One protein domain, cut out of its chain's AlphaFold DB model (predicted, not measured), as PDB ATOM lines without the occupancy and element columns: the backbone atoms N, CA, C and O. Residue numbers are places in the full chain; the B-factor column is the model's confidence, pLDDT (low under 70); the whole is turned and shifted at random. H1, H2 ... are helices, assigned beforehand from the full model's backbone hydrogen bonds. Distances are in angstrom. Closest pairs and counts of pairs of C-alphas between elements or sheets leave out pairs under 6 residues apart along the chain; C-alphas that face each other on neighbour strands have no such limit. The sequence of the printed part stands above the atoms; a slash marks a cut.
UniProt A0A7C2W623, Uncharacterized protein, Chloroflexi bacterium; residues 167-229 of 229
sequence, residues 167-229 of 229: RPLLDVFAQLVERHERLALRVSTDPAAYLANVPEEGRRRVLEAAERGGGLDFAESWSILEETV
ATOM      1  N   ARG A 167     -40.262 -38.381  21.532       94.94
ATOM      2  CA  ARG A 167     -41.415 -38.645  20.653       94.94
ATOM      3  C   ARG A 167     -42.651 -39.230  21.364       94.94
ATOM      4  O   ARG A 167     -43.731 -38.707  21.103       94.94
ATOM      5  N   PRO A 168     -42.549 -40.242  22.252       97.00
ATOM      6  CA  PRO A 168     -43.734 -40.783  22.922       97.00
ATOM      7  C   PRO A 168     -44.491 -39.742  23.757       97.00
ATOM      8  O   PRO A 168     -45.720 -39.707  23.725       97.00
ATOM      9  N   LEU A 169     -43.772 -38.857  24.459       97.44
ATOM     10  CA  LEU A 169     -44.399 -37.779  25.225       97.44
ATOM     11  C   LEU A 169     -45.010 -36.718  24.318       97.44
ATOM     12  O   LEU A 169     -46.130 -36.296  24.578       97.44
ATOM     13  N   LEU A 170     -44.329 -36.332  23.235       98.06
ATOM     14  CA  LEU A 170     -44.891 -35.411  22.245       98.06
ATOM     15  C   LEU A 170     -46.196 -35.943  21.640       98.06
ATOM     16  O   LEU A 170     -47.156 -35.192  21.456       98.06
ATOM     17  N   ASP A 171     -46.237 -37.244  21.343       97.88
ATOM     18  CA  ASP A 171     -47.400 -37.895  20.754       97.88
ATOM     19  C   ASP A 171     -48.623 -37.843  21.674       97.88
ATOM     20  O   ASP A 171     -49.729 -37.557  21.204       97.88
ATOM     21  N   VAL A 172     -48.422 -38.090  22.969       98.25
ATOM     22  CA  VAL A 172     -49.459 -37.982  24.002       98.25
ATOM     23  C   VAL A 172     -49.825 -36.526  24.270       98.25
ATOM     24  O   VAL A 172     -51.004 -36.197  24.358       98.25
ATOM     25  N   PHE A 173     -48.841 -35.634  24.347       98.50
ATOM     26  CA  PHE A 173     -49.067 -34.217  24.605       98.50
ATOM     27  C   PHE A 173     -49.963 -33.581  23.546       98.50
ATOM     28  O   PHE A 173     -50.942 -32.933  23.896       98.50
ATOM     29  N   ALA A 174     -49.708 -33.840  22.259       98.44
ATOM     30  CA  ALA A 174     -50.568 -33.356  21.180       98.44
ATOM     31  C   ALA A 174     -52.023 -33.848  21.323       98.44
ATOM     32  O   ALA A 174     -52.958 -33.095  21.064       98.44
ATOM     33  N   GLN A 175     -52.227 -35.094  21.768       98.38
ATOM     34  CA  GLN A 175     -53.568 -35.644  22.003       98.38
ATOM     35  C   GLN A 175     -54.243 -35.019  23.226       98.38
ATOM     36  O   GLN A 175     -55.443 -34.763  23.195       98.38
ATOM     37  N   LEU A 176     -53.497 -34.775  24.304       98.62
ATOM     38  CA  LEU A 176     -54.018 -34.107  25.495       98.62
ATOM     39  C   LEU A 176     -54.387 -32.654  25.194       98.62
ATOM     40  O   LEU A 176     -55.456 -32.212  25.597       98.62
ATOM     41  N   VAL A 177     -53.548 -31.938  24.448       98.62
ATOM     42  CA  VAL A 177     -53.808 -30.570  23.985       98.62
ATOM     43  C   VAL A 177     -55.126 -30.502  23.209       98.62
ATOM     44  O   VAL A 177     -55.955 -29.651  23.502       98.62
ATOM     45  N   GLU A 178     -55.367 -31.428  22.281       98.31
ATOM     46  CA  GLU A 178     -56.614 -31.456  21.501       98.31
ATOM     47  C   GLU A 178     -57.855 -31.794  22.346       98.31
ATOM     48  O   GLU A 178     -58.963 -31.370  22.024       98.31
ATOM     49  N   ARG A 179     -57.694 -32.566  23.427       97.75
ATOM     50  CA  ARG A 179     -58.807 -33.029  24.275       97.75
ATOM     51  C   ARG A 179     -59.123 -32.098  25.446       97.75
ATOM     52  O   ARG A 179     -60.250 -32.119  25.936       97.75
ATOM     53  N   HIS A 180     -58.150 -31.314  25.907       98.25
ATOM     54  CA  HIS A 180     -58.256 -30.485  27.107       98.25
ATOM     55  C   HIS A 180     -58.114 -29.006  26.761       98.25
ATOM     56  O   HIS A 180     -57.004 -28.486  26.671       98.25
ATOM     57  N   GLU A 181     -59.243 -28.301  26.674       97.62
ATOM     58  CA  GLU A 181     -59.313 -26.871  26.323       97.62
ATOM     59  C   GLU A 181     -58.387 -25.988  27.177       97.62
ATOM     60  O   GLU A 181     -57.717 -25.093  26.665       97.62
ATOM     61  N   ARG A 182     -58.259 -26.278  28.480       96.94
ATOM     62  CA  ARG A 182     -57.326 -25.560  29.364       96.94
ATOM     63  C   ARG A 182     -55.882 -25.660  28.872       96.94
ATOM     64  O   ARG A 182     -55.161 -24.664  28.882       96.94
ATOM     65  N   LEU A 183     -55.457 -26.863  28.492       98.25
ATOM     66  CA  LEU A 183     -54.105 -27.105  28.009       98.25
ATOM     67  C   LEU A 183     -53.922 -26.491  26.618       98.25
ATOM     68  O   LEU A 183     -52.911 -25.836  26.388       98.25
ATOM     69  N   ALA A 184     -54.922 -26.613  25.740       98.44
ATOM     70  CA  ALA A 184     -54.942 -25.948  24.438       98.44
ATOM     71  C   ALA A 184     -54.718 -24.436  24.550       98.44
ATOM     72  O   ALA A 184     -53.850 -23.883  23.875       98.44
ATOM     73  N   LEU A 185     -55.451 -23.770  25.446       98.00
ATOM     74  CA  LEU A 185     -55.301 -22.339  25.701       98.00
ATOM     75  C   LEU A 185     -53.904 -22.008  26.225       98.00
ATOM     76  O   LEU A 185     -53.246 -21.136  25.670       98.00
ATOM     77  N   ARG A 186     -53.403 -22.733  27.233       96.94
ATOM     78  CA  ARG A 186     -52.048 -22.498  27.761       96.94
ATOM     79  C   ARG A 186     -50.987 -22.613  26.668       96.94
ATOM     80  O   ARG A 186     -50.213 -21.680  26.483       96.94
ATOM     81  N   VAL A 187     -51.002 -23.712  25.916       97.81
ATOM     82  CA  VAL A 187     -50.015 -24.000  24.866       97.81
ATOM     83  C   VAL A 187     -50.097 -23.012  23.707       97.81
ATOM     84  O   VAL A 187     -49.068 -22.651  23.153       97.81
ATOM     85  N   SER A 188     -51.291 -22.552  23.335       98.31
ATOM     86  CA  SER A 188     -51.444 -21.558  22.263       98.31
ATOM     87  C   SER A 188     -51.069 -20.136  22.697       98.31
ATOM     88  O   SER A 188     -50.534 -19.381  21.892       98.31
ATOM     89  N   THR A 189     -51.294 -19.771  23.967       97.69
ATOM     90  CA  THR A 189     -50.954 -18.433  24.500       97.69
ATOM     91  C   THR A 189     -49.495 -18.273  24.918       97.69
ATOM     92  O   THR A 189     -48.967 -17.166  24.859       97.69
ATOM     93  N   ASP A 190     -48.847 -19.358  25.341       96.75
ATOM     94  CA  ASP A 190     -47.431 -19.393  25.708       96.75
ATOM     95  C   ASP A 190     -46.762 -20.640  25.105       96.75
ATOM     96  O   ASP A 190     -46.394 -21.588  25.806       96.75
ATOM     97  N   PRO A 191     -46.639 -20.694  23.768       96.69
ATOM     98  CA  PRO A 191     -46.093 -21.856  23.083       96.69
ATOM     99  C   PRO A 191     -44.610 -22.067  23.383       96.69
ATOM    100  O   PRO A 191     -44.139 -23.201  23.324       96.69
ATOM    101  N   ALA A 192     -43.865 -21.013  23.724       95.88
ATOM    102  CA  ALA A 192     -42.436 -21.108  23.998       95.88
ATOM    103  C   ALA A 192     -42.138 -21.942  25.252       95.88
ATOM    104  O   ALA A 192     -41.170 -22.703  25.235       95.88
ATOM    105  N   ALA A 193     -42.995 -21.878  26.278       95.00
ATOM    106  CA  ALA A 193     -42.855 -22.686  27.492       95.00
ATOM    107  C   ALA A 193     -42.788 -24.197  27.200       95.00
ATOM    108  O   ALA A 193     -42.041 -24.922  27.849       95.00
ATOM    109  N   TYR A 194     -43.514 -24.669  26.183       96.62
ATOM    110  CA  TYR A 194     -43.607 -26.096  25.858       96.62
ATOM    111  C   TYR A 194     -42.788 -26.487  24.619       96.62
ATOM    112  O   TYR A 194     -42.250 -27.589  24.531       96.62
ATOM    113  N   LEU A 195     -42.720 -25.613  23.613       96.75
ATOM    114  CA  LEU A 195     -42.337 -25.988  22.249       96.75
ATOM    115  C   LEU A 195     -40.970 -25.451  21.809       96.75
ATOM    116  O   LEU A 195     -40.513 -25.799  20.714       96.75
ATOM    117  N   ALA A 196     -40.283 -24.663  22.646       92.12
ATOM    118  CA  ALA A 196     -38.994 -24.052  22.307       92.12
ATOM    119  C   ALA A 196     -37.948 -25.072  21.822       92.12
ATOM    120  O   ALA A 196     -37.234 -24.807  20.859       92.12
ATOM    121  N   ASN A 197     -37.913 -26.274  22.400       89.88
ATOM    122  CA  ASN A 197     -36.940 -27.314  22.037       89.88
ATOM    123  C   ASN A 197     -37.512 -28.425  21.136       89.88
ATOM    124  O   ASN A 197     -36.811 -29.376  20.798       89.88
ATOM    125  N   VAL A 198     -38.776 -28.313  20.716       95.44
ATOM    126  CA  VAL A 198     -39.435 -29.311  19.861       95.44
ATOM    127  C   VAL A 198     -39.091 -29.044  18.386       95.44
ATOM    128  O   VAL A 198     -39.069 -27.886  17.978       95.44
ATOM    129  N   PRO A 199     -38.842 -30.065  17.543       94.50
ATOM    130  CA  PRO A 199     -38.660 -29.868  16.103       94.50
ATOM    131  C   PRO A 199     -39.876 -29.206  15.441       94.50
ATOM    132  O   PRO A 199     -41.008 -29.439  15.857       94.50
ATOM    133  N   GLU A 200     -39.659 -28.437  14.371       95.69
ATOM    134  CA  GLU A 200     -40.703 -27.645  13.699       95.69
ATOM    135  C   GLU A 200     -41.979 -28.445  13.387       95.69
ATOM    136  O   GLU A 200     -43.074 -28.001  13.716       95.69
ATOM    137  N   GLU A 201     -41.851 -29.653  12.830       96.19
ATOM    138  CA  GLU A 201     -42.992 -30.535  12.541       96.19
ATOM    139  C   GLU A 201     -43.818 -30.850  13.801       96.19
ATOM    140  O   GLU A 201     -45.049 -30.821  13.773       96.19
ATOM    141  N   GLY A 202     -43.141 -31.089  14.927       97.12
ATOM    142  CA  GLY A 202     -43.774 -31.301  16.225       97.12
ATOM    143  C   GLY A 202     -44.465 -30.044  16.747       97.12
ATOM    144  O   GLY A 202     -45.616 -30.123  17.172       97.12
ATOM    145  N   ARG A 203     -43.809 -28.878  16.642       97.69
ATOM    146  CA  ARG A 203     -44.399 -27.580  17.018       97.69
ATOM    147  C   ARG A 203     -45.689 -27.331  16.244       97.69
ATOM    148  O   ARG A 203     -46.718 -27.025  16.839       97.69
ATOM    149  N   ARG A 204     -45.644 -27.526  14.920       98.19
ATOM    150  CA  ARG A 204     -46.797 -27.352  14.031       98.19
ATOM    151  C   ARG A 204     -47.952 -28.243  14.448       98.19
ATOM    152  O   ARG A 204     -49.050 -27.754  14.682       98.19
ATOM    153  N   ARG A 205     -47.679 -29.539  14.610       98.19
ATOM    154  CA  ARG A 205     -48.685 -30.523  15.006       98.19
ATOM    155  C   ARG A 205     -49.355 -30.173  16.334       98.19
ATOM    156  O   ARG A 205     -50.568 -30.328  16.442       98.19
ATOM    157  N   VAL A 206     -48.589 -29.746  17.339       98.50
ATOM    158  CA  VAL A 206     -49.147 -29.383  18.649       98.50
ATOM    159  C   VAL A 206     -49.989 -28.112  18.559       98.50
ATOM    160  O   VAL A 206     -51.070 -28.074  19.134       98.50
ATOM    161  N   LEU A 207     -49.549 -27.092  17.822       98.62
ATOM    162  CA  LEU A 207     -50.316 -25.851  17.678       98.62
ATOM    163  C   LEU A 207     -51.601 -26.047  16.868       98.62
ATOM    164  O   LEU A 207     -52.649 -25.532  17.245       98.62
ATOM    165  N   GLU A 208     -51.564 -26.865  15.817       98.62
ATOM    166  CA  GLU A 208     -52.773 -27.277  15.092       98.62
ATOM    167  C   GLU A 208     -53.721 -28.097  15.990       98.62
ATOM    168  O   GLU A 208     -54.940 -28.014  15.852       98.62
ATOM    169  N   ALA A 209     -53.181 -28.900  16.915       98.56
ATOM    170  CA  ALA A 209     -53.974 -29.599  17.926       98.56
ATOM    171  C   ALA A 209     -54.575 -28.634  18.961       98.56
ATOM    172  O   ALA A 209     -55.723 -28.821  19.358       98.56
ATOM    173  N   ALA A 210     -53.843 -27.589  19.358       98.50
ATOM    174  CA  ALA A 210     -54.329 -26.566  20.280       98.50
ATOM    175  C   ALA A 210     -55.507 -25.793  19.678       98.50
ATOM    176  O   ALA A 210     -56.528 -25.646  20.341       98.50
ATOM    177  N   GLU A 211     -55.425 -25.397  18.406       98.50
ATOM    178  CA  GLU A 211     -56.546 -24.769  17.693       98.50
ATOM    179  C   GLU A 211     -57.793 -25.675  17.710       98.50
ATOM    180  O   GLU A 211     -58.880 -25.246  18.101       98.50
ATOM    181  N   ARG A 212     -57.641 -26.968  17.379       98.44
ATOM    182  CA  ARG A 212     -58.754 -27.940  17.439       98.44
ATOM    183  C   ARG A 212     -59.302 -28.142  18.855       98.44
ATOM    184  O   ARG A 212     -60.494 -28.409  19.001       98.44
ATOM    185  N   GLY A 213     -58.450 -28.009  19.866       97.06
ATOM    186  CA  GLY A 213     -58.794 -28.118  21.282       97.06
ATOM    187  C   GLY A 213     -59.427 -26.862  21.890       97.06
ATOM    188  O   GLY A 213     -59.750 -26.886  23.074       97.06
ATOM    189  N   GLY A 214     -59.622 -25.783  21.122       97.75
ATOM    190  CA  GLY A 214     -60.222 -24.529  21.604       97.75
ATOM    191  C   GLY A 214     -59.218 -23.464  22.067       97.75
ATOM    192  O   GLY A 214     -59.603 -22.521  22.754       97.75
ATOM    193  N   GLY A 215     -57.940 -23.615  21.710       98.12
ATOM    194  CA  GLY A 215     -56.908 -22.588  21.858       98.12
ATOM    195  C   GLY A 215     -57.014 -21.464  20.816       98.12
ATOM    196  O   GLY A 215     -58.003 -21.359  20.093       98.12
ATOM    197  N   LEU A 216     -55.978 -20.622  20.738       98.31
ATOM    198  CA  LEU A 216     -55.854 -19.615  19.675       98.31
ATOM    199  C   LEU A 216     -55.644 -20.272  18.302       98.31
ATOM    200  O   LEU A 216     -55.183 -21.413  18.205       98.31
ATOM    201  N   ASP A 217     -55.914 -19.510  17.243       98.00
ATOM    202  CA  ASP A 217     -55.667 -19.934  15.866       98.00
ATOM    203  C   ASP A 217     -54.183 -20.295  15.666       98.00
ATOM    204  O   ASP A 217     -53.283 -19.653  16.229       98.00
ATOM    205  N   PHE A 218     -53.897 -21.287  14.810       98.06
ATOM    206  CA  PHE A 218     -52.527 -21.720  14.525       98.06
ATOM    207  C   PHE A 218     -51.623 -20.550  14.122       98.06
ATOM    208  O   PHE A 218     -50.505 -20.443  14.614       98.06
ATOM    209  N   ALA A 219     -52.101 -19.662  13.245       97.88
ATOM    210  CA  ALA A 219     -51.306 -18.542  12.747       97.88
ATOM    211  C   ALA A 219     -50.923 -17.548  13.858       97.88
ATOM    212  O   ALA A 219     -49.805 -17.039  13.860       97.88
ATOM    213  N   GLU A 220     -51.833 -17.297  14.803       98.00
ATOM    214  CA  GLU A 220     -51.581 -16.428  15.954       98.00
ATOM    215  C   GLU A 220     -50.566 -17.074  16.901       98.00
ATOM    216  O   GLU A 220     -49.527 -16.484  17.194       98.00
ATOM    217  N   SER A 221     -50.807 -18.329  17.287       97.38
ATOM    218  CA  SER A 221     -49.906 -19.084  18.167       97.38
ATOM    219  C   SER A 221     -48.507 -19.256  17.560       97.38
ATOM    220  O   SER A 221     -47.499 -19.173  18.257       97.38
ATOM    221  N   TRP A 222     -48.429 -19.478  16.243       98.06
ATOM    222  CA  TRP A 222     -47.165 -19.594  15.516       98.06
ATOM    223  C   TRP A 222     -46.373 -18.285  15.546       98.06
ATOM    224  O   TRP A 222     -45.171 -18.311  15.798       98.06
ATOM    225  N   SER A 223     -47.050 -17.144  15.367       97.44
ATOM    226  CA  SER A 223     -46.428 -15.818  15.473       97.44
ATOM    227  C   SER A 223     -45.840 -15.585  16.866       97.44
ATOM    228  O   SER A 223     -44.701 -15.144  16.980       97.44
ATOM    229  N   ILE A 224     -46.577 -15.935  17.929       96.81
ATOM    230  CA  ILE A 224     -46.097 -15.810  19.316       96.81
ATOM    231  C   ILE A 224     -44.820 -16.636  19.526       96.81
ATOM    232  O   ILE A 224     -43.863 -16.175  20.154       96.81
ATOM    233  N   LEU A 225     -44.785 -17.858  18.985       94.81
ATOM    234  CA  LEU A 225     -43.624 -18.736  19.101       94.81
ATOM    235  C   LEU A 225     -42.390 -18.168  18.380       94.81
ATOM    236  O   LEU A 225     -41.302 -18.201  18.948       94.81
ATOM    237  N   GLU A 226     -42.553 -17.629  17.169       93.81
ATOM    238  CA  GLU A 226     -41.462 -17.010  16.395       93.81
ATOM    239  C   GLU A 226     -40.921 -15.720  17.030       93.81
ATOM    240  O   GLU A 226     -39.750 -15.396  16.865       93.81
ATOM    241  N   GLU A 227     -41.748 -14.976  17.767       90.62
ATOM    242  CA  GLU A 227     -41.317 -13.762  18.474       90.62
ATOM    243  C   GLU A 227     -40.509 -14.061  19.748       90.62
ATOM    244  O   GLU A 227     -39.794 -13.184  20.245       90.62
ATOM    245  N   THR A 228     -40.614 -15.283  20.277       84.62
ATOM    246  CA  THR A 228     -40.061 -15.664  21.585       84.62
ATOM    247  C   THR A 228     -38.790 -16.525  21.495       84.62
ATOM    248  O   THR A 228     -38.001 -16.528  22.443       84.62
ATOM    249  N   VAL A 229     -38.577 -17.246  20.384       75.38
ATOM    250  CA  VAL A 229     -37.462 -18.201  20.163       75.38
ATOM    251  C   VAL A 229     -36.460 -17.663  19.148       75.38
ATOM    252  O   VAL A 229     -35.242 -17.734  19.435       75.38
TER     253      VAL A 229
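Overview. This is residues 167 to 229 of the 229 residues of an uncharacterized protein of Chloroflexi bacterium (UniProt A0A7C2W623). This is a compact cluster of helices with H4 in the middle: H1 lies beside H4, running the same way, while H2 and H5 cross H4 steeply and H5 packs on the side of H4 away from H1. H2 turns a corner out of the end of H1, and the short H3 packs on H5. You will find 63 residues printed, with five named helices in the order H1, H2, H3, H4, H5 and no named strand; the class is all helix. The radius of gyration of the C-alphas is 10.0 A, and the rounded outline spans 27 by 24 by 16 A.

Arrangement. Start with H1, residues 167 to 179, and go on to H2, residues 181 to 189. These two touch only at the corner by their link, H1 with residues 176 to 178 alone; their closest C-alphas, of Val 177 and Ala 184, are 4.8 A apart. Their steep tilt of 68 degrees, opposite ways, is only just short of about perpendicular. Next comes H3, residues 191 to 195, close to H2 but not clearly touching, with the closest C-alphas, of Val 187 and Tyr 194, 6.8 A apart. Look then at H4, residues 200 to 212: it touches H1 at a shallow tilt of 20 degrees, the same way, and the closest C-alphas, of Glu 178 and Ala 209, are 4.8 A apart. With residues 207 to 211 alone H4 touches H2, at a steep tilt of 49 degrees, opposite ways; the closest C-alphas, of Ala 184 and Ala 210, are 4.2 A apart. Last is H5, residues 218 to 228, which touches H4 at a steep tilt of 48 degrees, opposite ways, with the C-alphas of Glu 208 and Phe 218 closest at 5.6 A. H5 also touches H2, closest at the C-alphas of Ser 188 and Ser 221, 5.0 A, and H3, closest at those of Ala 192 and Leu 225, 5.6 A. H1 is apart from H3 and from H5. In H2, H3, H4 and H5 every O i to N i+4 pair is within hydrogen-bond range; in H1 it is 8 of 9.

Along the chain. Find C-alpha 167 at (-41.415, -38.645, 20.653); from there H1 runs 18.6 A to C-alpha 179. H2 measures 12.0 A and H3 5.6 A. Find C-alpha 200 at (-40.703, -27.645, 13.699), where H4 begins its 18.4 A. H5 measures 15.6 A and ends at C-alpha 228, at (-40.061, -15.664, 21.585).

Size, cuts and confidence. The two C-alphas farthest apart, those of Pro 168 and Glu 227, stand at 27.5 A. The printed part has no cut, and the links from H1 to H2, H2 to H3, H3 to H4 and H4 to H5 are tight. It ends at residue 229, the chain's last. The mean pLDDT of the printed part is 96.6, and no printed residue is under 70.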